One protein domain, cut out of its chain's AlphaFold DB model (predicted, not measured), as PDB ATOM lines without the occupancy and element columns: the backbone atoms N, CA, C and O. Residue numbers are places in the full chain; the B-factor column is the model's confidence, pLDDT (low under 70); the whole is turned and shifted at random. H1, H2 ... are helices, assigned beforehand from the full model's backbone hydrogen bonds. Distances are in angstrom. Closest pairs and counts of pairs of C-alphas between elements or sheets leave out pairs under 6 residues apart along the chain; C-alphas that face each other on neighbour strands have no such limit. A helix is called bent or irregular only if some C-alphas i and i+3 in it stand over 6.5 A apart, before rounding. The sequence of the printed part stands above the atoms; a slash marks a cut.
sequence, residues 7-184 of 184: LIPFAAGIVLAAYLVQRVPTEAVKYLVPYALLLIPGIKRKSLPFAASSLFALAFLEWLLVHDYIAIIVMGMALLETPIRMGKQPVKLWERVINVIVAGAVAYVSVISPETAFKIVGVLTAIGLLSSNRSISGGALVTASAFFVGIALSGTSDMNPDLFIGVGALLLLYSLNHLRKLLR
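This is residues 7 to 184 of the 184 residues of an uncharacterized protein of Thermococcus gammatolerans (strain DSM 15229 / JCM 11827 / EJ3) (UniProt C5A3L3). What shape do these helices make? Eight of them, H1, H2, H4, H5, H6, H7, H8 and H9, form one up-and-down bundle, each running against the one before it, with H4 and H8 side by side in its core. H1, H2 and H5 pack on H4, H6, H7 and H9 pack on H8, and the short H3 packs on residues 47 to 52 of H4. What is printed, and how is it spread? The printed part has 178 residues with nine named helices, H1 to H9 in order, and no named strand, in the class all helix. It is compact, with a radius of gyration of the C-alphas of 14.8 A, and spans 38 by 35 by 23 A.

Where do the first five helices run? H1, residues 7 to 21, begins at C-alpha 7 (18.430, 4.417, 10.085); H2 is residues 26 to 37, H3 residues 40 to 43, H4 residues 45 to 66, 31.0 A long from first to last C-alpha, and H5 residues 69 to 80. H4 is irregular, with C-alphas 46 and 49 7.6 A apart, and H2 only just, with C-alphas 31 and 34 6.8 A apart. Where do the others run? H6 is residues 93 to 112, 28.8 A; H7 residues 116 to 130, 21.6 A; H8 residues 134 to 154, 29.5 A; and H9 residues 161 to 183, 32.9 A, ending at C-alpha 183 (11.109, 20.588, 5.337).

What touches the hub? H4 is the hub and touches H8 at a shallow tilt of 13 degrees, the same way; their closest C-alphas, of Phe 50 and Gly 139, are 4.2 A apart. It also touches H2, closest C-alphas Tyr 35 and Ser 54 at 5.2 A, and forms a hairpin with H5, closest C-alphas Phe 56 and Met 75 at 4.7 A. H1 touches H5, closest C-alphas Gly 13 and Val 74 at 5.0 A. What touches H8? It forms hairpins with H9, closest C-alphas Ser 145 and Gly 168 at 4.0 A, and with H7, closest C-alphas Leu 129 and Ser 137 at 4.4 A. H6 and H7 form another, closest C-alphas Ala 103 and Ala 126 at 4.3 A, while H1 and H6 are apart. How do the backbones run? Every O i to N i+4 pair is within hydrogen-bond range in H1, H5, H6, H7, H8 and H9, against 16 of 18 in H4 and 3 of 8 in H2, where 5 of 9 O i to N i+3 pairs are; H3 is too short for an O i to N i+4 pair.

How large is it? The two C-alphas farthest apart, of Arg 23 and Leu 93, are 42.4 A apart. Are there cuts or long links? The printed part has no cut; the link from H5 to H6, residues 81 to 92, is long. Where is confidence low? Residues 83 to 87 have pLDDT under 70, against a mean of 91.1 for the printed part.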
ATOM      1  N   LEU A   7      17.959   3.770   8.853       78.69
ATOM      2  CA  LEU A   7      18.430   4.417  10.085       78.69
ATOM      3  C   LEU A   7      19.549   3.657  10.810       78.69
ATOM      4  O   LEU A   7      20.232   4.264  11.628       78.69
ATOM      5  N   ILE A   8      19.729   2.359  10.551       82.06
ATOM      6  CA  ILE A   8      20.709   1.527  11.264       82.06
ATOM      7  C   ILE A   8      22.149   1.939  10.912       82.06
ATOM      8  O   ILE A   8      22.877   2.342  11.821       82.06
ATOM      9  N   PRO A   9      22.582   1.898   9.639       83.44
ATOM     10  CA  PRO A   9      23.919   2.365   9.261       83.44
ATOM     11  C   PRO A   9      24.094   3.872   9.480       83.44
ATOM     12  O   PRO A   9      25.189   4.297   9.836       83.44
ATOM     13  N   PHE A  10      23.028   4.679   9.371       86.75
ATOM     14  CA  PHE A  10      23.093   6.099   9.726       86.75
ATOM     15  C   PHE A  10      23.423   6.292  11.215       86.75
ATOM     16  O   PHE A  10      24.354   7.017  11.550       86.75
ATOM     17  N   ALA A  11      22.716   5.602  12.117       89.06
ATOM     18  CA  ALA A  11      22.983   5.660  13.553       89.06
ATOM     19  C   ALA A  11      24.369   5.104  13.910       89.06
ATOM     20  O   ALA A  11      25.067   5.699  14.729       89.06
ATOM     21  N   ALA A  12      24.795   4.010  13.272       90.00
ATOM     22  CA  ALA A  12      26.140   3.464  13.449       90.00
ATOM     23  C   ALA A  12      27.216   4.487  13.054       90.00
ATOM     24  O   ALA A  12      28.155   4.713  13.814       90.00
ATOM     25  N   GLY A  13      27.039   5.166  11.918       89.50
ATOM     26  CA  GLY A  13      27.943   6.226  11.485       89.50
ATOM     27  C   GLY A  13      27.995   7.403  12.462       89.50
ATOM     28  O   GLY A  13      29.081   7.904  12.735       89.50
ATOM     29  N   ILE A  14      26.864   7.797  13.064       92.25
ATOM     30  CA  ILE A  14      26.838   8.831  14.119       92.25
ATOM     31  C   ILE A  14      27.656   8.401  15.339       92.25
ATOM     32  O   ILE A  14      28.420   9.202  15.870       92.25
ATOM     33  N   VAL A  15      27.504   7.155  15.793       93.94
ATOM     34  CA  VAL A  15      28.248   6.637  16.954       93.94
ATOM     35  C   VAL A  15      29.752   6.619  16.672       93.94
ATOM     36  O   VAL A  15      30.537   7.035  17.521       93.94
ATOM     37  N   LEU A  16      30.152   6.185  15.477       93.38
ATOM     38  CA  LEU A  16      31.556   6.161  15.063       93.38
ATOM     39  C   LEU A  16      32.148   7.570  14.911       93.38
ATOM     40  O   LEU A  16      33.266   7.797  15.365       93.38
ATOM     41  N   ALA A  17      31.404   8.525  14.348       90.94
ATOM     42  CA  ALA A  17      31.836   9.922  14.289       90.94
ATOM     43  C   ALA A  17      31.975  10.520  15.700       90.94
ATOM     44  O   ALA A  17      33.003  11.084  16.059       90.94
ATOM     45  N   ALA A  18      30.994  10.294  16.580       93.12
ATOM     46  CA  ALA A  18      31.066  10.747  17.971       93.12
ATOM     47  C   ALA A  18      32.266  10.150  18.732       93.12
ATOM     48  O   ALA A  18      32.845  10.813  19.594       93.12
ATOM     49  N   TYR A  19      32.652   8.914  18.410       93.75
ATOM     50  CA  TYR A  19      33.876   8.303  18.919       93.75
ATOM     51  C   TYR A  19      35.134   9.024  18.410       93.75
ATOM     52  O   TYR A  19      36.040   9.302  19.194       93.75
ATOM     53  N   LEU A  20      35.179   9.375  17.121       91.94
ATOM     54  CA  LEU A  20      36.305  10.087  16.516       91.94
ATOM     55  C   LEU A  20      36.485  11.507  17.041       91.94
ATOM     56  O   LEU A  20      37.624  11.927  17.228       91.94
ATOM     57  N   VAL A  21      35.401  12.218  17.363       91.75
ATOM     58  CA  VAL A  21      35.467  13.566  17.959       91.75
ATOM     59  C   VAL A  21      36.336  13.596  19.222       91.75
ATOM     60  O   VAL A  21      37.005  14.593  19.474       91.75
ATOM     61  N   GLN A  22      36.400  12.503  19.990       90.94
ATOM     62  CA  GLN A  22      37.244  12.418  21.192       90.94
ATOM     63  C   GLN A  22      38.750  12.452  20.885       90.94
ATOM     64  O   GLN A  22      39.555  12.695  21.780       90.94
ATOM     65  N   ARG A  23      39.130  12.187  19.631       92.62
ATOM     66  CA  ARG A  23      40.513  12.190  19.134       92.62
ATOM     67  C   ARG A  23      40.867  13.476  18.383       92.62
ATOM     68  O   ARG A  23      42.023  13.663  18.018       92.62
ATOM     69  N   VAL A  24      39.887  14.342  18.130       92.75
ATOM     70  CA  VAL A  24      40.070  15.596  17.395       92.75
ATOM     71  C   VAL A  24      40.670  16.663  18.321       92.75
ATOM     72  O   VAL A  24      40.222  16.788  19.464       92.75
ATOM     73  N   PRO A  25      41.637  17.478  17.853       93.31
ATOM     74  CA  PRO A  25      42.156  18.599  18.634       93.31
ATOM     75  C   PRO A  25      41.039  19.556  19.070       93.31
ATOM     76  O   PRO A  25      40.147  19.894  18.286       93.31
ATOM     77  N   THR A  26      41.068  20.007  20.326       92.31
ATOM     78  CA  THR A  26      39.935  20.727  20.947       92.31
ATOM     79  C   THR A  26      39.592  22.019  20.195       92.31
ATOM     80  O   THR A  26      38.424  22.356  20.001       92.31
ATOM     81  N   GLU A  27      40.607  22.714  19.694       91.94
ATOM     82  CA  GLU A  27      40.503  23.927  18.889       91.94
ATOM     83  C   GLU A  27      39.829  23.710  17.526       91.94
ATOM     84  O   GLU A  27      39.251  24.653  16.972       91.94
ATOM     85  N   ALA A  28      39.860  22.481  17.003       93.12
ATOM     86  CA  ALA A  28      39.281  22.118  15.715       93.12
ATOM     87  C   ALA A  28      37.823  21.634  15.827       93.12
ATOM     88  O   ALA A  28      37.075  21.693  14.850       93.12
ATOM     89  N   VAL A  29      37.367  21.245  17.026       93.50
ATOM     90  CA  VAL A  29      35.992  20.760  17.271       93.50
ATOM     91  C   VAL A  29      34.936  21.769  16.810       93.50
ATOM     92  O   VAL A  29      33.895  21.386  16.275       93.50
ATOM     93  N   LYS A  30      35.212  23.074  16.929       94.69
ATOM     94  CA  LYS A  30      34.305  24.145  16.478       94.69
ATOM     95  C   LYS A  30      33.939  24.055  14.989       94.69
ATOM     96  O   LYS A  30      32.854  24.492  14.614       94.69
ATOM     97  N   TYR A  31      34.802  23.470  14.157       94.81
ATOM     98  CA  TYR A  31      34.540  23.270  12.731       94.81
ATOM     99  C   TYR A  31      33.659  22.045  12.461       94.81
ATOM    100  O   TYR A  31      33.025  21.985  11.416       94.81
ATOM    101  N   LEU A  32      33.560  21.105  13.404       95.75
ATOM    102  CA  LEU A  32      32.739  19.895  13.295       95.75
ATOM    103  C   LEU A  32      31.296  20.118  13.770       95.75
ATOM    104  O   LEU A  32      30.351  19.582  13.186       95.75
ATOM    105  N   VAL A  33      31.113  20.949  14.804       94.50
ATOM    106  CA  VAL A  33      29.811  21.207  15.451       94.50
ATOM    107  C   VAL A  33      28.684  21.540  14.463       94.50
ATOM    108  O   VAL A  33      27.607  20.947  14.592       94.50
ATOM    109  N   PRO A  34      28.867  22.426  13.461       95.19
ATOM    110  CA  PRO A  34      27.782  22.759  12.544       95.19
ATOM    111  C   PRO A  34      27.255  21.539  11.777       95.19
ATOM    112  O   PRO A  34      26.047  21.404  11.593       95.19
ATOM    113  N   TYR A  35      28.134  20.611  11.392       95.81
ATOM    114  CA  TYR A  35      27.760  19.389  10.678       95.81
ATOM    115  C   TYR A  35      27.102  18.365  11.605       95.81
ATOM    116  O   TYR A  35      26.129  17.716  11.213       95.81
ATOM    117  N   ALA A  36      27.554  18.266  12.858       94.19
ATOM    118  CA  ALA A  36      26.920  17.409  13.856       94.19
ATOM    119  C   ALA A  36      25.464  17.835  14.134       94.19
ATOM    120  O   ALA A  36      24.559  17.000  14.180       94.19
ATOM    121  N   LEU A  37      25.197  19.142  14.230       92.81
ATOM    122  CA  LEU A  37      23.835  19.666  14.412       92.81
ATOM    123  C   LEU A  37      22.914  19.336  13.227       92.81
ATOM    124  O   LEU A  37      21.719  19.087  13.405       92.81
ATOM    125  N   LEU A  38      23.465  19.280  12.014       92.38
ATOM    126  CA  LEU A  38      22.727  18.946  10.793       92.38
ATOM    127  C   LEU A  38      22.477  17.442  10.601       92.38
ATOM    128  O   LEU A  38      21.829  17.053   9.626       92.38
ATOM    129  N   LEU A  39      22.865  16.605  11.569       91.44
ATOM    130  CA  LEU A  39      22.418  15.212  11.665       91.44
ATOM    131  C   LEU A  39      20.975  15.103  12.185       91.44
ATOM    132  O   LEU A  39      20.240  14.203  11.775       91.44
ATOM    133  N   ILE A  40      20.531  16.044  13.033       86.12
ATOM    134  CA  ILE A  40      19.196  16.041  13.665       86.12
ATOM    135  C   ILE A  40      18.054  16.000  12.628       86.12
ATOM    136  O   ILE A  40      17.124  15.199  12.782       86.12
ATOM    137  N   PRO A  41      18.092  16.779  11.525       80.62
ATOM    138  CA  PRO A  41      17.104  16.669  10.455       80.62
ATOM    139  C   PRO A  41      16.972  15.265   9.842       80.62
ATOM    140  O   PRO A  41      15.924  14.973   9.264       80.62
ATOM    141  N   GLY A  42      17.961  14.372   9.978       71.06
ATOM    142  CA  GLY A  42      17.923  12.993   9.464       71.06
ATOM    143  C   GLY A  42      16.807  12.124  10.057       71.06
ATOM    144  O   GLY A  42      16.362  11.150   9.438       71.06
ATOM    145  N   ILE A  43      16.252  12.535  11.205       73.62
ATOM    146  CA  ILE A  43      15.055  11.924  11.798       73.62
ATOM    147  C   ILE A  43      13.876  11.996  10.817       73.62
ATOM    148  O   ILE A  43      13.088  11.052  10.718       73.62
ATOM    149  N   LYS A  44      13.761  13.067  10.023       77.25
ATOM    150  CA  LYS A  44      12.732  13.188   8.986       77.25
ATOM    151  C   LYS A  44      13.216  12.549   7.686       77.25
ATOM    152  O   LYS A  44      14.231  12.938   7.120       77.25
ATOM    153  N   ARG A  45      12.419  11.623   7.140       72.44
ATOM    154  CA  ARG A  45      12.771  10.873   5.919       72.44
ATOM    155  C   ARG A  45      13.112  11.773   4.727       72.44
ATOM    156  O   ARG A  45      14.036  11.459   3.998       72.44
ATOM    157  N   LYS A  46      12.409  12.903   4.557       76.31
ATOM    158  CA  LYS A  46      12.639  13.872   3.464       76.31
ATOM    159  C   LYS A  46      14.014  14.561   3.516       76.31
ATOM    160  O   LYS A  46      14.506  14.988   2.478       76.31
ATOM    161  N   SER A  47      14.620  14.662   4.696       81.94
ATOM    162  CA  SER A  47      15.914  15.313   4.935       81.94
ATOM    163  C   SER A  47      17.034  14.325   5.254       81.94
ATOM    164  O   SER A  47      18.157  14.757   5.483       81.94
ATOM    165  N   LEU A  48      16.771  13.015   5.205       85.56
ATOM    166  CA  LEU A  48      17.796  11.986   5.388       85.56
ATOM    167  C   LEU A  48      19.015  12.151   4.455       85.56
ATOM    168  O   LEU A  48      20.120  12.092   4.974       85.56
ATOM    169  N   PRO A  49      18.881  12.454   3.145       85.38
ATOM    170  CA  PRO A  49      20.045  12.652   2.276       85.38
ATOM    171  C   PRO A  49      20.877  13.861   2.703       85.38
ATOM    172  O   PRO A  49      22.094  13.836   2.623       85.38
ATOM    173  N   PHE A  50      20.213  14.911   3.194       89.19
ATOM    174  CA  PHE A  50      20.885  16.098   3.706       89.19
ATOM    175  C   PHE A  50      21.686  15.766   4.974       89.19
ATOM    176  O   PHE A  50      22.836  16.170   5.106       89.19
ATOM    177  N   ALA A  51      21.099  14.982   5.882       91.38
ATOM    178  CA  ALA A  51      21.768  14.525   7.095       91.38
ATOM    179  C   ALA A  51      22.899  13.527   6.802       91.38
ATOM    180  O   ALA A  51      23.950  13.605   7.426       91.38
ATOM    181  N   ALA A  52      22.726  12.642   5.817       92.25
ATOM    182  CA  ALA A  52      23.770  11.747   5.331       92.25
ATOM    183  C   ALA A  52      24.946  12.542   4.743       92.25
ATOM    184  O   ALA A  52      26.087  12.308   5.124       92.25
ATOM    185  N   SER A  53      24.693  13.563   3.916       94.06
ATOM    186  CA  SER A  53      25.754  14.467   3.447       94.06
ATOM    187  C   SER A  53      26.432  15.232   4.584       94.06
ATOM    188  O   SER A  53      27.623  15.511   4.493       94.06
ATOM    189  N   SER A  54      25.707  15.537   5.662       95.44
ATOM    190  CA  SER A  54      26.293  16.137   6.862       95.44
ATOM    191  C   SER A  54      27.184  15.166   7.635       95.44
ATOM    192  O   SER A  54      28.258  15.551   8.081       95.44
ATOM    193  N   LEU A  55      26.781  13.899   7.748       95.88
ATOM    194  CA  LEU A  55      27.604  12.843   8.336       95.88
ATOM    195  C   LEU A  55      28.870  12.602   7.508       95.88
ATOM    196  O   LEU A  55      29.955  12.474   8.062       95.88
ATOM    197  N   PHE A  56      28.735  12.606   6.182       96.31
ATOM    198  CA  PHE A  56      29.868  12.539   5.265       96.31
ATOM    199  C   PHE A  56      30.817  13.727   5.460       96.31
ATOM    200  O   PHE A  56      32.022  13.543   5.572       96.31
ATOM    201  N   ALA A  57      30.274  14.946   5.511       97.19
ATOM    202  CA  ALA A  57      31.032  16.177   5.717       97.19
ATOM    203  C   ALA A  57      31.781  16.179   7.059       97.19
ATOM    204  O   ALA A  57      32.958  16.528   7.105       97.19
ATOM    205  N   LEU A  58      31.113  15.738   8.128       97.06
ATOM    206  CA  LEU A  58      31.696  15.566   9.455       97.06
ATOM    207  C   LEU A  58      32.878  14.586   9.413       97.06
ATOM    208  O   LEU A  58      33.987  14.949   9.794       97.06
ATOM    209  N   ALA A  59      32.661  13.388   8.867       97.00
ATOM    210  CA  ALA A  59      33.686  12.355   8.771       97.00
ATOM    211  C   ALA A  59      34.852  12.750   7.853       97.00
ATOM    212  O   ALA A  59      35.998  12.406   8.119       97.00
ATOM    213  N   PHE A  60      34.598  13.510   6.788       97.31
ATOM    214  CA  PHE A  60      35.660  14.051   5.942       97.31
ATOM    215  C   PHE A  60      36.592  14.984   6.726       97.31
ATOM    216  O   PHE A  60      37.810  14.862   6.630       97.31
ATOM    217  N   LEU A  61      36.035  15.885   7.538       96.94
ATOM    218  CA  LEU A  61      36.834  16.771   8.383       96.94
ATOM    219  C   LEU A  61      37.574  15.994   9.482       96.94
ATOM    220  O   LEU A  61      38.742  16.271   9.737       96.94
ATOM    221  N   GLU A  62      36.939  14.991  10.090       95.88
ATOM    222  CA  GLU A  62      37.597  14.085  11.043       95.88
ATOM    223  C   GLU A  62      38.771  13.331  10.400       95.88
ATOM    224  O   GLU A  62      39.839  13.226  11.001       95.88
ATOM    225  N   TRP A  63      38.616  12.864   9.156       96.06
ATOM    226  CA  TRP A  63      39.697  12.243   8.389       96.06
ATOM    227  C   TRP A  63      40.871  13.201   8.175       96.06
ATOM    228  O   TRP A  63      42.021  12.795   8.337       96.06
ATOM    229  N   LEU A  64      40.607  14.463   7.826       94.94
ATOM    230  CA  LEU A  64      41.667  15.456   7.635       94.94
ATOM    231  C   LEU A  64      42.406  15.787   8.936       94.94
ATOM    232  O   LEU A  64      43.595  16.072   8.893       94.94
ATOM    233  N   LEU A  65      41.714  15.745  10.075       94.31
ATOM    234  CA  LEU A  65      42.279  16.118  11.374       94.31
ATOM    235  C   LEU A  65      43.012  14.967  12.074       94.31
ATOM    236  O   LEU A  65      43.965  15.215  12.805       94.31
ATOM    237  N   VAL A  66      42.551  13.724  11.897       94.19
ATOM    238  CA  VAL A  66      43.027  12.563  12.676       94.19
ATOM    239  C   VAL A  66      43.654  11.475  11.793       94.19
ATOM    240  O   VAL A  66      44.391  10.632  12.297       94.19
ATOM    241  N   HIS A  67      43.381  11.470  10.483       92.88
ATOM    242  CA  HIS A  67      43.812  10.428   9.535       92.88
ATOM    243  C   HIS A  67      43.426   8.998   9.958       92.88
ATOM    244  O   HIS A  67      44.129   8.025   9.684       92.88
ATOM    245  N   ASP A  68      42.276   8.862  10.625       93.69
ATOM    246  CA  ASP A  68      41.767   7.585  11.120       93.69
ATOM    247  C   ASP A  68      40.868   6.892  10.083       93.69
ATOM    248  O   ASP A  68      39.903   7.474   9.582       93.69
ATOM    249  N   TYR A  69      41.128   5.615   9.789       94.12
ATOM    250  CA  TYR A  69      40.329   4.818   8.852       94.12
ATOM    251  C   TYR A  69      38.854   4.683   9.249       94.12
ATOM    252  O   TYR A  69      38.012   4.471   8.371       94.12
ATOM    253  N   ILE A  70      38.504   4.849  10.530       94.81
ATOM    254  CA  ILE A  70      37.100   4.897  10.964       94.81
ATOM    255  C   ILE A  70      36.359   6.021  10.227       94.81
ATOM    256  O   ILE A  70      35.217   5.824   9.813       94.81
ATOM    257  N   ALA A  71      37.008   7.157   9.967       95.06
ATOM    258  CA  ALA A  71      36.396   8.277   9.259       95.06
ATOM    259  C   ALA A  71      36.030   7.895   7.814       95.06
ATOM    260  O   ALA A  71      34.960   8.241   7.313       95.06
ATOM    261  N   ILE A  72      36.871   7.088   7.158       94.19
ATOM    262  CA  ILE A  72      36.594   6.544   5.822       94.19
ATOM    263  C   ILE A  72      35.399   5.587   5.857       94.19
ATOM    264  O   ILE A  72      34.537   5.644   4.977       94.19
ATOM    265  N   ILE A  73      35.303   4.744   6.890       94.81
ATOM    266  CA  ILE A  73      34.149   3.855   7.088       94.81
ATOM    267  C   ILE A  73      32.865   4.678   7.248       94.81
ATOM    268  O   ILE A  73      31.863   4.374   6.597       94.81
ATOM    269  N   VAL A  74      32.891   5.747   8.051       95.25
ATOM    270  CA  VAL A  74      31.733   6.635   8.245       95.25
ATOM    271  C   VAL A  74      31.351   7.349   6.947       95.25
ATOM    272  O   VAL A  74      30.166   7.388   6.612       95.25
ATOM    273  N   MET A  75      32.319   7.839   6.163       95.06
ATOM    274  CA  MET A  75      32.059   8.392   4.826       95.06
ATOM    275  C   MET A  75      31.377   7.362   3.910       95.06
ATOM    276  O   MET A  75      30.404   7.686   3.225       95.06
ATOM    277  N   GLY A  76      31.833   6.105   3.927       91.75
ATOM    278  CA  GLY A  76      31.212   5.009   3.180       91.75
ATOM    279  C   GLY A  76      29.769   4.732   3.611       91.75
ATOM    280  O   GLY A  76      28.878   4.647   2.765       91.75
ATOM    281  N   MET A  77      29.511   4.661   4.922       91.25
ATOM    282  CA  MET A  77      28.157   4.503   5.468       91.25
ATOM    283  C   MET A  77      27.246   5.664   5.059       91.25
ATOM    284  O   MET A  77      26.121   5.441   4.616       91.25
ATOM    285  N   ALA A  78      27.741   6.900   5.147       91.44
ATOM    286  CA  ALA A  78      26.995   8.087   4.760       91.44
ATOM    287  C   ALA A  78      26.618   8.080   3.268       91.44
ATOM    288  O   ALA A  78      25.491   8.427   2.918       91.44
ATOM    289  N   LEU A  79      27.515   7.628   2.383       88.00
ATOM    290  CA  LEU A  79      27.215   7.488   0.955       88.00
ATOM    291  C   LEU A  79      26.114   6.457   0.695       88.00
ATOM    292  O   LEU A  79      25.176   6.757  -0.044       88.00
ATOM    293  N   LEU A  80      26.194   5.281   1.326       84.31
ATOM    294  CA  LEU A  80      25.181   4.224   1.200       84.31
ATOM    295  C   LEU A  80      23.800   4.682   1.685       84.31
ATOM    296  O   LEU A  80      22.781   4.286   1.121       84.31
ATOM    297  N   GLU A  81      23.782   5.571   2.676       80.31
ATOM    298  CA  GLU A  81      22.569   6.155   3.238       80.31
ATOM    299  C   GLU A  81      21.986   7.315   2.443       80.31
ATOM    300  O   GLU A  81      20.889   7.786   2.750       80.31
ATOM    301  N   THR A  82      22.663   7.757   1.383       73.44
ATOM    302  CA  THR A  82      22.098   8.740   0.459       73.44
ATOM    303  C   THR A  82      21.038   8.028  -0.393       73.44
ATOM    304  O   THR A  82      21.364   7.354  -1.372       73.44
ATOM    305  N   PRO A  83      19.737   8.121  -0.064       62.16
ATOM    306  CA  PRO A  83      18.715   7.307  -0.692       62.16
ATOM    307  C   PRO A  83      18.497   7.786  -2.129       62.16
ATOM    308  O   PRO A  83      18.033   8.900  -2.373       62.16
ATOM    309  N   ILE A  84      18.743   6.901  -3.095       56.59
ATOM    310  CA  ILE A  84      18.481   7.143  -4.526       56.59
ATOM    311  C   ILE A  84      16.969   7.343  -4.787       56.59
ATOM    312  O   ILE A  84      16.557   7.975  -5.761       56.59
ATOM    313  N   ARG A  85      16.107   6.848  -3.885       55.22
ATOM    314  CA  ARG A  85      14.639   6.871  -4.001       55.22
ATOM    315  C   ARG A  85      14.004   7.925  -3.093       55.22
ATOM    316  O   ARG A  85      13.266   7.601  -2.167       55.22
ATOM    317  N   MET A  86      14.280   9.193  -3.369       63.81
ATOM    318  CA  MET A  86      13.632  10.319  -2.687       63.81
ATOM    319  C   MET A  86      12.592  10.982  -3.583       63.81
ATOM    320  O   MET A  86      12.714  10.977  -4.810       63.81
ATOM    321  N   GLY A  87      11.570  11.577  -2.963       64.19
ATOM    322  CA  GLY A  87      10.606  12.414  -3.673       64.19
ATOM    323  C   GLY A  87      11.346  13.513  -4.431       64.19
ATOM    324  O   GLY A  87      12.110  14.272  -3.835       64.19
ATOM    325  N   LYS A  88      11.169  13.563  -5.753       74.88
ATOM    326  CA  LYS A  88      11.835  14.555  -6.599       74.88
ATOM    327  C   LYS A  88      11.290  15.938  -6.251       74.88
ATOM    328  O   LYS A  88      10.169  16.267  -6.622       74.88
ATOM    329  N   GLN A  89      12.088  16.748  -5.560       84.88
ATOM    330  CA  GLN A  89      11.817  18.173  -5.407       84.88
ATOM    331  C   GLN A  89      12.793  18.949  -6.297       84.88
ATOM    332  O   GLN A  89      14.003  18.872  -6.069       84.88
ATOM    333  N   PRO A  90      12.312  19.672  -7.321       88.88
ATOM    334  CA  PRO A  90      13.193  20.345  -8.262       88.88
ATOM    335  C   PRO A  90      13.908  21.549  -7.631       88.88
ATOM    336  O   PRO A  90      13.377  22.271  -6.774       88.88
ATOM    337  N   VAL A  91      15.131  21.780  -8.098       88.75
ATOM    338  CA  VAL A  91      15.905  23.001  -7.841       88.75
ATOM    339  C   VAL A  91      15.510  24.064  -8.875       88.75
ATOM    340  O   VAL A  91      15.427  23.762 -10.065       88.75
ATOM    341  N   LYS A  92      15.243  25.307  -8.443       92.19
ATOM    342  CA  LYS A  92      14.863  26.396  -9.364       92.19
ATOM    343  C   LYS A  92      16.046  26.773 -10.257       92.19
ATOM    344  O   LYS A  92      17.189  26.628  -9.841       92.19
ATOM    345  N   LEU A  93      15.780  27.321 -11.446       92.12
ATOM    346  CA  LEU A  93      16.825  27.675 -12.417       92.12
ATOM    347  C   LEU A  93      17.949  28.528 -11.805       92.12
ATOM    348  O   LEU A  93      19.106  28.142 -11.889       92.12
ATOM    349  N   TRP A  94      17.612  29.620 -11.112       91.69
ATOM    350  CA  TRP A  94      18.603  30.485 -10.458       91.69
ATOM    351  C   TRP A  94      19.436  29.770  -9.386       91.69
ATOM    352  O   TRP A  94      20.634  30.001  -9.278       91.69
ATOM    353  N   GLU A  95      18.830  28.858  -8.620       93.69
ATOM    354  CA  GLU A  95      19.567  28.030  -7.657       93.69
ATOM    355  C   GLU A  95      20.495  27.043  -8.377       93.69
ATOM    356  O   GLU A  95      21.612  26.826  -7.927       93.69
ATOM    357  N   ARG A  96      20.074  26.483  -9.522       92.62
ATOM    358  CA  ARG A  96      20.940  25.622 -10.341       92.62
ATOM    359  C   ARG A  96      22.126  26.393 -10.907       92.62
ATOM    360  O   ARG A  96      23.215  25.844 -10.903       92.62
ATOM    361  N   VAL A  97      21.939  27.637 -11.352       95.75
ATOM    362  CA  VAL A  97      23.047  28.490 -11.817       95.75
ATOM    363  C   VAL A  97      24.080  28.672 -10.705       95.75
ATOM    364  O   VAL A  97      25.261  28.424 -10.928       95.75
ATOM    365  N   ILE A  98      23.636  29.007  -9.490       95.81
ATOM    366  CA  ILE A  98      24.529  29.123  -8.328       95.81
ATOM    367  C   ILE A  98      25.225  27.784  -8.049       95.81
ATOM    368  O   ILE A  98      26.444  27.748  -7.915       95.81
ATOM    369  N   ASN A  99      24.484  26.675  -8.027       96.25
ATOM    370  CA  ASN A  99      25.055  25.351  -7.771       96.25
ATOM    371  C   ASN A  99      26.087  24.938  -8.826       96.25
ATOM    372  O   ASN A  99      27.074  24.307  -8.474       96.25
ATOM    373  N   VAL A 100      25.890  25.304 -10.097       96.75
ATOM    374  CA  VAL A 100      26.857  25.064 -11.181       96.75
ATOM    375  C   VAL A 100      28.133  25.873 -10.960       96.75
ATOM    376  O   VAL A 100      29.220  25.325 -11.117       96.75
ATOM    377  N   ILE A 101      28.021  27.141 -10.552       97.06
ATOM    378  CA  ILE A 101      29.188  27.978 -10.228       97.06
ATOM    379  C   ILE A 101      29.975  27.356  -9.068       97.06
ATOM    380  O   ILE A 101      31.188  27.180  -9.169       97.06
ATOM    381  N   VAL A 102      29.285  26.953  -7.995       97.50
ATOM    382  CA  VAL A 102      29.916  26.278  -6.848       97.50
ATOM    383  C   VAL A 102      30.540  24.947  -7.275       97.50
ATOM    384  O   VAL A 102      31.670  24.660  -6.894       97.50
ATOM    385  N   ALA A 103      29.854  24.151  -8.099       97.50
ATOM    386  CA  ALA A 103      30.372  22.882  -8.604       97.50
ATOM    387  C   ALA A 103      31.643  23.077  -9.435       97.50
ATOM    388  O   ALA A 103      32.594  22.323  -9.263       97.50
ATOM    389  N   GLY A 104      31.677  24.100 -10.294       97.38
ATOM    390  CA  GLY A 104      32.857  24.462 -11.076       97.38
ATOM    391  C   GLY A 104      34.035  24.862 -10.189       97.38
ATOM    392  O   GLY A 104      35.143  24.380 -10.402       97.38
ATOM    393  N   ALA A 105      33.791  25.671  -9.154       96.06
ATOM    394  CA  ALA A 105      34.822  26.055  -8.192       96.06
ATOM    395  C   ALA A 105      35.365  24.842  -7.417       96.06
ATOM    396  O   ALA A 105      36.576  24.647  -7.354       96.06
ATOM    397  N   VAL A 106      34.483  23.992  -6.882       97.00
ATOM    398  CA  VAL A 106      34.878  22.765  -6.170       97.00
ATOM    399  C   VAL A 106      35.649  21.824  -7.096       97.00
ATOM    400  O   VAL A 106      36.702  21.330  -6.710       97.00
ATOM    401  N   ALA A 107      35.174  21.604  -8.325       96.25
ATOM    402  CA  ALA A 107      35.850  20.750  -9.299       96.25
ATOM    403  C   ALA A 107      37.233  21.293  -9.678       96.25
ATOM    404  O   ALA A 107      38.189  20.527  -9.743       96.25
ATOM    405  N   TYR A 108      37.361  22.607  -9.879       94.50
ATOM    406  CA  TYR A 108      38.646  23.238 -10.163       94.50
ATOM    407  C   TYR A 108      39.640  23.011  -9.021       94.50
ATOM    408  O   TYR A 108      40.718  22.464  -9.248       94.50
ATOM    409  N   VAL A 109      39.246  23.341  -7.787       92.88
ATOM    410  CA  VAL A 109      40.089  23.158  -6.595       92.88
ATOM    411  C   VAL A 109      40.440  21.682  -6.385       92.88
ATOM    412  O   VAL A 109      41.580  21.341  -6.083       92.88
ATOM    413  N   SER A 110      39.478  20.792  -6.614       94.31
ATOM    414  CA  SER A 110      39.659  19.343  -6.569       94.31
ATOM    415  C   SER A 110      40.717  18.854  -7.557       94.31
ATOM    416  O   SER A 110      41.521  18.002  -7.200       94.31
ATOM    417  N   VAL A 111      40.726  19.359  -8.794       93.12
ATOM    418  CA  VAL A 111      41.669  18.929  -9.843       93.12
ATOM    419  C   VAL A 111      43.098  19.364  -9.526       93.12
ATOM    420  O   VAL A 111      44.026  18.585  -9.743       93.12
ATOM    421  N   ILE A 112      43.273  20.581  -9.008       91.56
ATOM    422  CA  ILE A 112      44.602  21.131  -8.707       91.56
ATOM    423  C   ILE A 112      45.157  20.670  -7.355       91.56
ATOM    424  O   ILE A 112      46.357  20.793  -7.125       91.56
ATOM    425  N   SER A 113      44.311  20.152  -6.459       90.25
ATOM    426  CA  SER A 113      44.752  19.709  -5.136       90.25
ATOM    427  C   SER A 113      45.773  18.566  -5.249       90.25
ATOM    428  O   SER A 113      45.555  17.625  -6.020       90.25
ATOM    429  N   PRO A 114      46.876  18.589  -4.483       87.81
ATOM    430  CA  PRO A 114      47.824  17.477  -4.443       87.81
ATOM    431  C   PRO A 114      47.259  16.257  -3.698       87.81
ATOM    432  O   PRO A 114      47.677  15.128  -3.950       87.81
ATOM    433  N   GLU A 115      46.278  16.460  -2.819       90.56
ATOM    434  CA  GLU A 115      45.738  15.426  -1.944       90.56
ATOM    435  C   GLU A 115      44.598  14.627  -2.590       90.56
ATOM    436  O   GLU A 115      43.587  15.164  -3.052       90.56
ATOM    437  N   THR A 116      44.708  13.296  -2.544       90.88
ATOM    438  CA  THR A 116      43.692  12.387  -3.099       90.88
ATOM    439  C   THR A 116      42.330  12.530  -2.410       90.88
ATOM    440  O   THR A 116      41.300  12.381  -3.068       90.88
ATOM    441  N   ALA A 117      42.295  12.859  -1.114       91.75
ATOM    442  CA  ALA A 117      41.045  13.053  -0.378       91.75
ATOM    443  C   ALA A 117      40.208  14.194  -0.982       91.75
ATOM    444  O   ALA A 117      39.034  13.997  -1.299       91.75
ATOM    445  N   PHE A 118      40.830  15.347  -1.244       95.31
ATOM    446  CA  PHE A 118      40.169  16.469  -1.910       95.31
ATOM    447  C   PHE A 118      39.789  16.134  -3.355       95.31
ATOM    448  O   PHE A 118      38.695  16.489  -3.782       95.31
ATOM    449  N   LYS A 119      40.606  15.375  -4.096       94.88
ATOM    450  CA  LYS A 119      40.230  14.925  -5.451       94.88
ATOM    451  C   LYS A 119      38.922  14.135  -5.464       94.88
ATOM    452  O   LYS A 119      38.033  14.396  -6.270       94.88
ATOM    453  N   ILE A 120      38.802  13.157  -4.571       93.25
ATOM    454  CA  ILE A 120      37.635  12.271  -4.528       93.25
ATOM    455  C   ILE A 120      36.411  13.035  -4.019       93.25
ATOM    456  O   ILE A 120      35.365  13.045  -4.670       93.25
ATOM    457  N   VAL A 121      36.542  13.703  -2.870       95.25
ATOM    458  CA  VAL A 121      35.424  14.417  -2.240       95.25
ATOM    459  C   VAL A 121      34.952  15.576  -3.108       95.25
ATOM    460  O   VAL A 121      33.743  15.771  -3.254       95.25
ATOM    461  N   GLY A 122      35.869  16.305  -3.740       96.06
ATOM    462  CA  GLY A 122      35.544  17.410  -4.631       96.06
ATOM    463  C   GLY A 122      34.753  16.962  -5.861       96.06
ATOM    464  O   GLY A 122      33.704  17.537  -6.151       96.06
ATOM    465  N   VAL A 123      35.170  15.883  -6.533       94.56
ATOM    466  CA  VAL A 123      34.430  15.322  -7.680       94.56
ATOM    467  C   VAL A 123      33.029  14.857  -7.275       94.56
ATOM    468  O   VAL A 123      32.049  15.221  -7.930       94.56
ATOM    469  N   LEU A 124      32.905  14.099  -6.180       94.12
ATOM    470  CA  LEU A 124      31.603  13.629  -5.686       94.12
ATOM    471  C   LEU A 124      30.674  14.801  -5.340       94.12
ATOM    472  O   LEU A 124      29.496  14.803  -5.704       94.12
ATOM    473  N   THR A 125      31.223  15.824  -4.690       96.12
ATOM    474  CA  THR A 125      30.504  17.046  -4.325       96.12
ATOM    475  C   THR A 125      30.030  17.806  -5.561       96.12
ATOM    476  O   THR A 125      28.856  18.171  -5.646       96.12
ATOM    477  N   ALA A 126      30.903  18.003  -6.551       97.00
ATOM    478  CA  ALA A 126      30.563  18.688  -7.792       97.00
ATOM    479  C   ALA A 126      29.436  17.966  -8.550       97.00
ATOM    480  O   ALA A 126      28.464  18.601  -8.961       97.00
ATOM    481  N   ILE A 127      29.501  16.635  -8.664       94.12
ATOM    482  CA  ILE A 127      28.434  15.829  -9.280       94.12
ATOM    483  C   ILE A 127      27.118  15.983  -8.504       94.12
ATOM    484  O   ILE A 127      26.061  16.192  -9.106       94.12
ATOM    485  N   GLY A 128      27.171  15.926  -7.171       92.81
ATOM    486  CA  GLY A 128      26.001  16.108  -6.315       92.81
ATOM    487  C   GLY A 128      25.332  17.473  -6.506       92.81
ATOM    488  O   GLY A 128      24.106  17.551  -6.620       92.81
ATOM    489  N   LEU A 129      26.122  18.544  -6.626       95.38
ATOM    490  CA  LEU A 129      25.630  19.907  -6.848       95.38
ATOM    491  C   LEU A 129      24.876  20.058  -8.173       95.38
ATOM    492  O   LEU A 129      23.858  20.754  -8.213       95.38
ATOM    493  N   LEU A 130      25.320  19.364  -9.226       94.38
ATOM    494  CA  LEU A 130      24.685  19.374 -10.550       94.38
ATOM    495  C   LEU A 130      23.339  18.631 -10.594       94.38
ATOM    496  O   LEU A 130      22.576  18.777 -11.559       94.38
ATOM    497  N   SER A 131      23.012  17.865  -9.550       90.88
ATOM    498  CA  SER A 131      21.741  17.157  -9.446       90.88
ATOM    499  C   SER A 131      20.545  18.107  -9.543       90.88
ATOM    500  O   SER A 131      20.478  19.156  -8.902       90.88
ATOM    501  N   SER A 132      19.532  17.710 -10.318       89.12
ATOM    502  CA  SER A 132      18.251  18.425 -10.391       89.12
ATOM    503  C   SER A 132      17.364  18.194  -9.162       89.12
ATOM    504  O   SER A 132      16.346  18.874  -9.001       89.12
ATOM    505  N   ASN A 133      17.743  17.256  -8.287       90.25
ATOM    506  CA  ASN A 133      17.036  16.952  -7.052       90.25
ATOM    507  C   ASN A 133      17.592  17.788  -5.893       90.25
ATOM    508  O   ASN A 133      18.755  17.650  -5.516       90.25
ATOM    509  N   ARG A 134      16.728  18.603  -5.277       90.69
ATOM    510  CA  ARG A 134      17.063  19.493  -4.156       90.69
ATOM    511  C   ARG A 134      17.664  18.766  -2.964       90.69
ATOM    512  O   ARG A 134      18.508  19.335  -2.289       90.69
ATOM    513  N   SER A 135      17.244  17.533  -2.698       89.12
ATOM    514  CA  SER A 135      17.782  16.770  -1.569       89.12
ATOM    515  C   SER A 135      19.263  16.426  -1.751       89.12
ATOM    516  O   SER A 135      20.053  16.655  -0.843       89.12
ATOM    517  N   ILE A 136      19.639  15.967  -2.949       90.25
ATOM    518  CA  ILE A 136      21.023  15.629  -3.309       90.25
ATOM    519  C   ILE A 136      21.853  16.904  -3.452       90.25
ATOM    520  O   ILE A 136      22.915  17.019  -2.858       90.25
ATOM    521  N   SER A 137      21.341  17.886  -4.194       92.94
ATOM    522  CA  SER A 137      22.045  19.146  -4.439       92.94
ATOM    523  C   SER A 137      22.236  19.960  -3.150       92.94
ATOM    524  O   SER A 137      23.307  20.500  -2.902       92.94
ATOM    525  N   GLY A 138      21.226  19.981  -2.274       91.88
ATOM    526  CA  GLY A 138      21.305  20.592  -0.948       91.88
ATOM    527  C   GLY A 138      22.282  19.876  -0.016       91.88
ATOM    528  O   GLY A 138      23.023  20.547   0.690       91.88
ATOM    529  N   GLY A 139      22.323  18.540  -0.044       92.81
ATOM    530  CA  GLY A 139      23.329  17.762   0.682       92.81
ATOM    531  C   GLY A 139      24.748  18.024   0.167       92.81
ATOM    532  O   GLY A 139      25.650  18.291   0.951       92.81
ATOM    533  N   ALA A 140      24.930  18.085  -1.151       95.19
ATOM    534  CA  ALA A 140      26.214  18.411  -1.761       95.19
ATOM    535  C   ALA A 140      26.708  19.824  -1.402       95.19
ATOM    536  O   ALA A 140      27.910  20.035  -1.314       95.19
ATOM    537  N   LEU A 141      25.820  20.786  -1.118       97.00
ATOM    538  CA  LEU A 141      26.225  22.086  -0.562       97.00
ATOM    539  C   LEU A 141      26.812  21.970   0.853       97.00
ATOM    540  O   LEU A 141      27.736  22.713   1.181       97.00
ATOM    541  N   VAL A 142      26.315  21.041   1.677       96.75
ATOM    542  CA  VAL A 142      26.902  20.747   2.997       96.75
ATOM    543  C   VAL A 142      28.304  20.173   2.822       96.75
ATOM    544  O   VAL A 142      29.244  20.616   3.473       96.75
ATOM    545  N   THR A 143      28.471  19.235   1.890       97.06
ATOM    546  CA  THR A 143      29.787  18.658   1.599       97.06
ATOM    547  C   THR A 143      30.740  19.686   0.988       97.06
ATOM    548  O   THR A 143      31.900  19.731   1.376       97.06
ATOM    549  N   ALA A 144      30.260  20.579   0.116       97.81
ATOM    550  CA  ALA A 144      31.051  21.685  -0.425       97.81
ATOM    551  C   ALA A 144      31.511  22.651   0.672       97.81
ATOM    552  O   ALA A 144      32.643  23.121   0.645       97.81
ATOM    553  N   SER A 145      30.657  22.916   1.661       98.06
ATOM    554  CA  SER A 145      31.039  23.699   2.835       98.06
ATOM    555  C   SER A 145      32.217  23.057   3.578       98.06
ATOM    556  O   SER A 145      33.241  23.714   3.781       98.06
ATOM    557  N   ALA A 146      32.126  21.759   3.887       97.75
ATOM    558  CA  ALA A 146      33.207  21.025   4.548       97.75
ATOM    559  C   ALA A 146      34.456  20.896   3.680       97.75
ATOM    560  O   ALA A 146      35.559  20.925   4.207       97.75
ATOM    561  N   PHE A 147      34.307  20.813   2.360       97.56
ATOM    562  CA  PHE A 147      35.425  20.813   1.427       97.56
ATOM    563  C   PHE A 147      36.279  22.076   1.583       97.56
ATOM    564  O   PHE A 147      37.484  21.977   1.784       97.56
ATOM    565  N   PHE A 148      35.665  23.263   1.577       97.19
ATOM    566  CA  PHE A 148      36.410  24.511   1.755       97.19
ATOM    567  C   PHE A 148      36.961  24.675   3.175       97.19
ATOM    568  O   PHE A 148      38.118  25.050   3.332       97.19
ATOM    569  N   VAL A 149      36.194  24.325   4.214       97.12
ATOM    570  CA  VAL A 149      36.729  24.310   5.590       97.12
ATOM    571  C   VAL A 149      37.922  23.356   5.702       97.12
ATOM    572  O   VAL A 149      38.917  23.692   6.336       97.12
ATOM    573  N   GLY A 150      37.860  22.205   5.035       95.94
ATOM    574  CA  GLY A 150      38.935  21.226   4.981       95.94
ATOM    575  C   GLY A 150      40.228  21.808   4.423       95.94
ATOM    576  O   GLY A 150      41.275  21.551   4.999       95.94
ATOM    577  N   ILE A 151      40.168  22.634   3.371       94.25
ATOM    578  CA  ILE A 151      41.359  23.288   2.789       94.25
ATOM    579  C   ILE A 151      42.064  24.159   3.829       94.25
ATOM    580  O   ILE A 151      43.287  24.112   3.951       94.25
ATOM    581  N   ALA A 152      41.288  24.935   4.594       93.94
ATOM    582  CA  ALA A 152      41.826  25.775   5.659       93.94
ATOM    583  C   ALA A 152      42.475  24.946   6.774       93.94
ATOM    584  O   ALA A 152      43.508  25.343   7.303       93.94
ATOM    585  N   LEU A 153      41.876  23.806   7.130       92.31
ATOM    586  CA  LEU A 153      42.378  22.938   8.198       92.31
ATOM    587  C   LEU A 153      43.590  22.107   7.781       92.31
ATOM    588  O   LEU A 153      44.466  21.871   8.606       92.31
ATOM    589  N   SER A 154      43.644  21.664   6.526       90.00
ATOM    590  CA  SER A 154      44.745  20.847   6.019       90.00
ATOM    591  C   SER A 154      45.944  21.677   5.555       90.00
ATOM    592  O   SER A 154      47.012  21.123   5.321       90.00
ATOM    593  N   GLY A 155      45.786  22.998   5.411       86.75
ATOM    594  CA  GLY A 155      46.856  23.880   4.939       86.75
ATOM    595  C   GLY A 155      47.254  23.611   3.485       86.75
ATOM    596  O   GLY A 155      48.387  23.857   3.094       86.75
ATOM    597  N   THR A 156      46.328  23.093   2.671       85.38
ATOM    598  CA  THR A 156      46.586  22.688   1.272       85.38
ATOM    599  C   THR A 156      46.667  23.847   0.279       85.38
ATOM    600  O   THR A 156      46.842  23.622  -0.919       85.38
ATOM    601  N   SER A 157      46.514  25.085   0.744       86.88
ATOM    602  CA  SER A 157      46.561  26.285  -0.080       86.88
ATOM    603  C   SER A 157      47.357  27.380   0.616       86.88
ATOM    604  O   SER A 157      47.192  27.597   1.812       86.88
ATOM    605  N   ASP A 158      48.141  28.121  -0.167       86.38
ATOM    606  CA  ASP A 158      48.907  29.283   0.297       86.38
ATOM    607  C   ASP A 158      48.039  30.544   0.493       86.38
ATOM    608  O   ASP A 158      48.522  31.594   0.916       86.38
ATOM    609  N   MET A 159      46.750  30.482   0.143       90.25
ATOM    610  CA  MET A 159      45.816  31.589   0.352       90.25
ATOM    611  C   MET A 159      45.429  31.720   1.829       90.25
ATOM    612  O   MET A 159      45.507  30.764   2.596       90.25
ATOM    613  N   ASN A 160      44.932  32.900   2.221       93.38
ATOM    614  CA  ASN A 160      44.452  33.131   3.585       93.38
ATOM    615  C   ASN A 160      43.359  32.095   3.974       93.38
ATOM    616  O   ASN A 160      42.298  32.091   3.337       93.38
ATOM    617  N   PRO A 161      43.566  31.277   5.029       93.44
ATOM    618  CA  PRO A 161      42.598  30.282   5.500       93.44
ATOM    619  C   PRO A 161      41.204  30.849   5.805       93.44
ATOM    620  O   PRO A 161      40.196  30.173   5.578       93.44
ATOM    621  N   ASP A 162      41.122  32.107   6.250       95.44
ATOM    622  CA  ASP A 162      39.859  32.773   6.581       95.44
ATOM    623  C   ASP A 162      38.931  32.905   5.367       95.44
ATOM    624  O   ASP A 162      37.706  32.859   5.512       95.44
ATOM    625  N   LEU A 163      39.491  33.011   4.154       95.00
ATOM    626  CA  LEU A 163      38.704  33.040   2.921       95.00
ATOM    627  C   LEU A 163      37.941  31.727   2.738       95.00
ATOM    628  O   LEU A 163      36.745  31.742   2.446       95.00
ATOM    629  N   PHE A 164      38.606  30.592   2.945       95.94
ATOM    630  CA  PHE A 164      37.987  29.281   2.779       95.94
ATOM    631  C   PHE A 164      36.986  28.970   3.890       95.94
ATOM    632  O   PHE A 164      35.914  28.433   3.607       95.94
ATOM    633  N   ILE A 165      37.274  29.375   5.130       95.94
ATOM    634  CA  ILE A 165      36.312  29.286   6.236       95.94
ATOM    635  C   ILE A 165      35.073  30.139   5.926       95.94
ATOM    636  O   ILE A 165      33.945  29.670   6.091       95.94
ATOM    637  N   GLY A 166      35.263  31.362   5.421       96.69
ATOM    638  CA  GLY A 166      34.179  32.256   5.016       96.69
ATOM    639  C   GLY A 166      33.318  31.674   3.891       96.69
ATOM    640  O   GLY A 166      32.091  31.642   4.004       96.69
ATOM    641  N   VAL A 167      33.944  31.144   2.834       96.38
ATOM    642  CA  VAL A 167      33.246  30.442   1.741       96.38
ATOM    643  C   VAL A 167      32.493  29.225   2.278       96.38
ATOM    644  O   VAL A 167      31.315  29.045   1.965       96.38
ATOM    645  N   GLY A 168      33.131  28.430   3.139       97.12
ATOM    646  CA  GLY A 168      32.511  27.298   3.817       97.12
ATOM    647  C   GLY A 168      31.251  27.709   4.577       97.12
ATOM    648  O   GLY A 168      30.188  27.121   4.369       97.12
ATOM    649  N   ALA A 169      31.318  28.764   5.390       96.94
ATOM    650  CA  ALA A 169      30.178  29.275   6.148       96.94
ATOM    651  C   ALA A 169      29.032  29.758   5.240       96.94
ATOM    652  O   ALA A 169      27.868  29.430   5.486       96.94
ATOM    653  N   LEU A 170      29.340  30.482   4.158       97.62
ATOM    654  CA  LEU A 170      28.339  30.934   3.185       97.62
ATOM    655  C   LEU A 170      27.631  29.758   2.502       97.62
ATOM    656  O   LEU A 170      26.404  29.767   2.367       97.62
ATOM    657  N   LEU A 171      28.381  28.726   2.110       97.56
ATOM    658  CA  LEU A 171      27.819  27.514   1.515       97.56
ATOM    659  C   LEU A 171      26.964  26.733   2.511       97.56
ATOM    660  O   LEU A 171      25.893  26.247   2.136       97.56
ATOM    661  N   LEU A 172      27.372  26.676   3.781       96.81
ATOM    662  CA  LEU A 172      26.569  26.060   4.833       96.81
ATOM    663  C   LEU A 172      25.238  26.795   4.991       96.81
ATOM    664  O   LEU A 172      24.185  26.168   4.914       96.81
ATOM    665  N   LEU A 173      25.255  28.125   5.121       96.25
ATOM    666  CA  LEU A 173      24.039  28.941   5.208       96.25
ATOM    667  C   LEU A 173      23.141  28.756   3.980       96.25
ATOM    668  O   LEU A 173      21.918  28.619   4.101       96.25
ATOM    669  N   TYR A 174      23.737  28.692   2.789       96.06
ATOM    670  CA  TYR A 174      22.998  28.426   1.564       96.06
ATOM    671  C   TYR A 174      22.377  27.018   1.556       96.06
ATOM    672  O   TYR A 174      21.216  26.863   1.166       96.06
ATOM    673  N   SER A 175      23.076  26.004   2.076       95.38
ATOM    674  CA  SER A 175      22.533  24.651   2.248       95.38
ATOM    675  C   SER A 175      21.311  24.638   3.184       95.38
ATOM    676  O   SER A 175      20.311  23.980   2.882       95.38
ATOM    677  N   LEU A 176      21.303  25.456   4.249       94.38
ATOM    678  CA  LEU A 176      20.157  25.576   5.161       94.38
ATOM    679  C   LEU A 176      18.915  26.136   4.464       94.38
ATOM    680  O   LEU A 176      17.790  25.737   4.776       94.38
ATOM    681  N   ASN A 177      19.086  27.021   3.479       93.00
ATOM    682  CA  ASN A 177      17.974  27.496   2.654       93.00
ATOM    683  C   ASN A 177      17.346  26.353   1.834       93.00
ATOM    684  O   ASN A 177      16.124  26.307   1.667       93.00
ATOM    685  N   HIS A 178      18.156  25.407   1.346       91.31
ATOM    686  CA  HIS A 178      17.651  24.198   0.683       91.31
ATOM    687  C   HIS A 178      16.961  23.261   1.675       91.31
ATOM    688  O   HIS A 178      15.849  22.812   1.389       91.31
ATOM    689  N   LEU A 179      17.542  23.046   2.861       91.00
ATOM    690  CA  LEU A 179      16.930  22.252   3.930       91.00
ATOM    691  C   LEU A 179      15.565  22.811   4.349       91.00
ATOM    692  O   LEU A 179      14.582  22.074   4.402       91.00
ATOM    693  N   ARG A 180      15.458  24.127   4.562       91.56
ATOM    694  CA  ARG A 180      14.188  24.797   4.877       91.56
ATOM    695  C   ARG A 180      13.108  24.496   3.836       91.56
ATOM    696  O   ARG A 180      11.950  24.315   4.196       91.56
ATOM    697  N   LYS A 181      13.470  24.453   2.551       89.31
ATOM    698  CA  LYS A 181      12.543  24.155   1.445       89.31
ATOM    699  C   LYS A 181      12.182  22.671   1.348       89.31
ATOM    700  O   LYS A 181      11.090  22.375   0.879       89.31
ATOM    701  N   LEU A 182      13.062  21.771   1.789       84.88
ATOM    702  CA  LEU A 182      12.800  20.325   1.892       84.88
ATOM    703  C   LEU A 182      11.863  19.980   3.059       84.88
ATOM    704  O   LEU A 182      11.138  18.986   3.005       84.88
ATOM    705  N   LEU A 183      11.909  20.780   4.126       83.56
ATOM    706  CA  LEU A 183      11.109  20.588   5.337       83.56
ATOM    707  C   LEU A 183       9.702  21.202   5.266       83.56
ATOM    708  O   LEU A 183       8.885  20.887   6.133       83.56
ATOM    709  N   ARG A 184       9.439  22.061   4.274       81.38
ATOM    710  CA  ARG A 184       8.103  22.571   3.928       81.38
ATOM    711  C   ARG A 184       7.340  21.533   3.109       81.38
ATOM    712  O   ARG A 184       6.133  21.380   3.371       81.38
TER     713      ARG A 184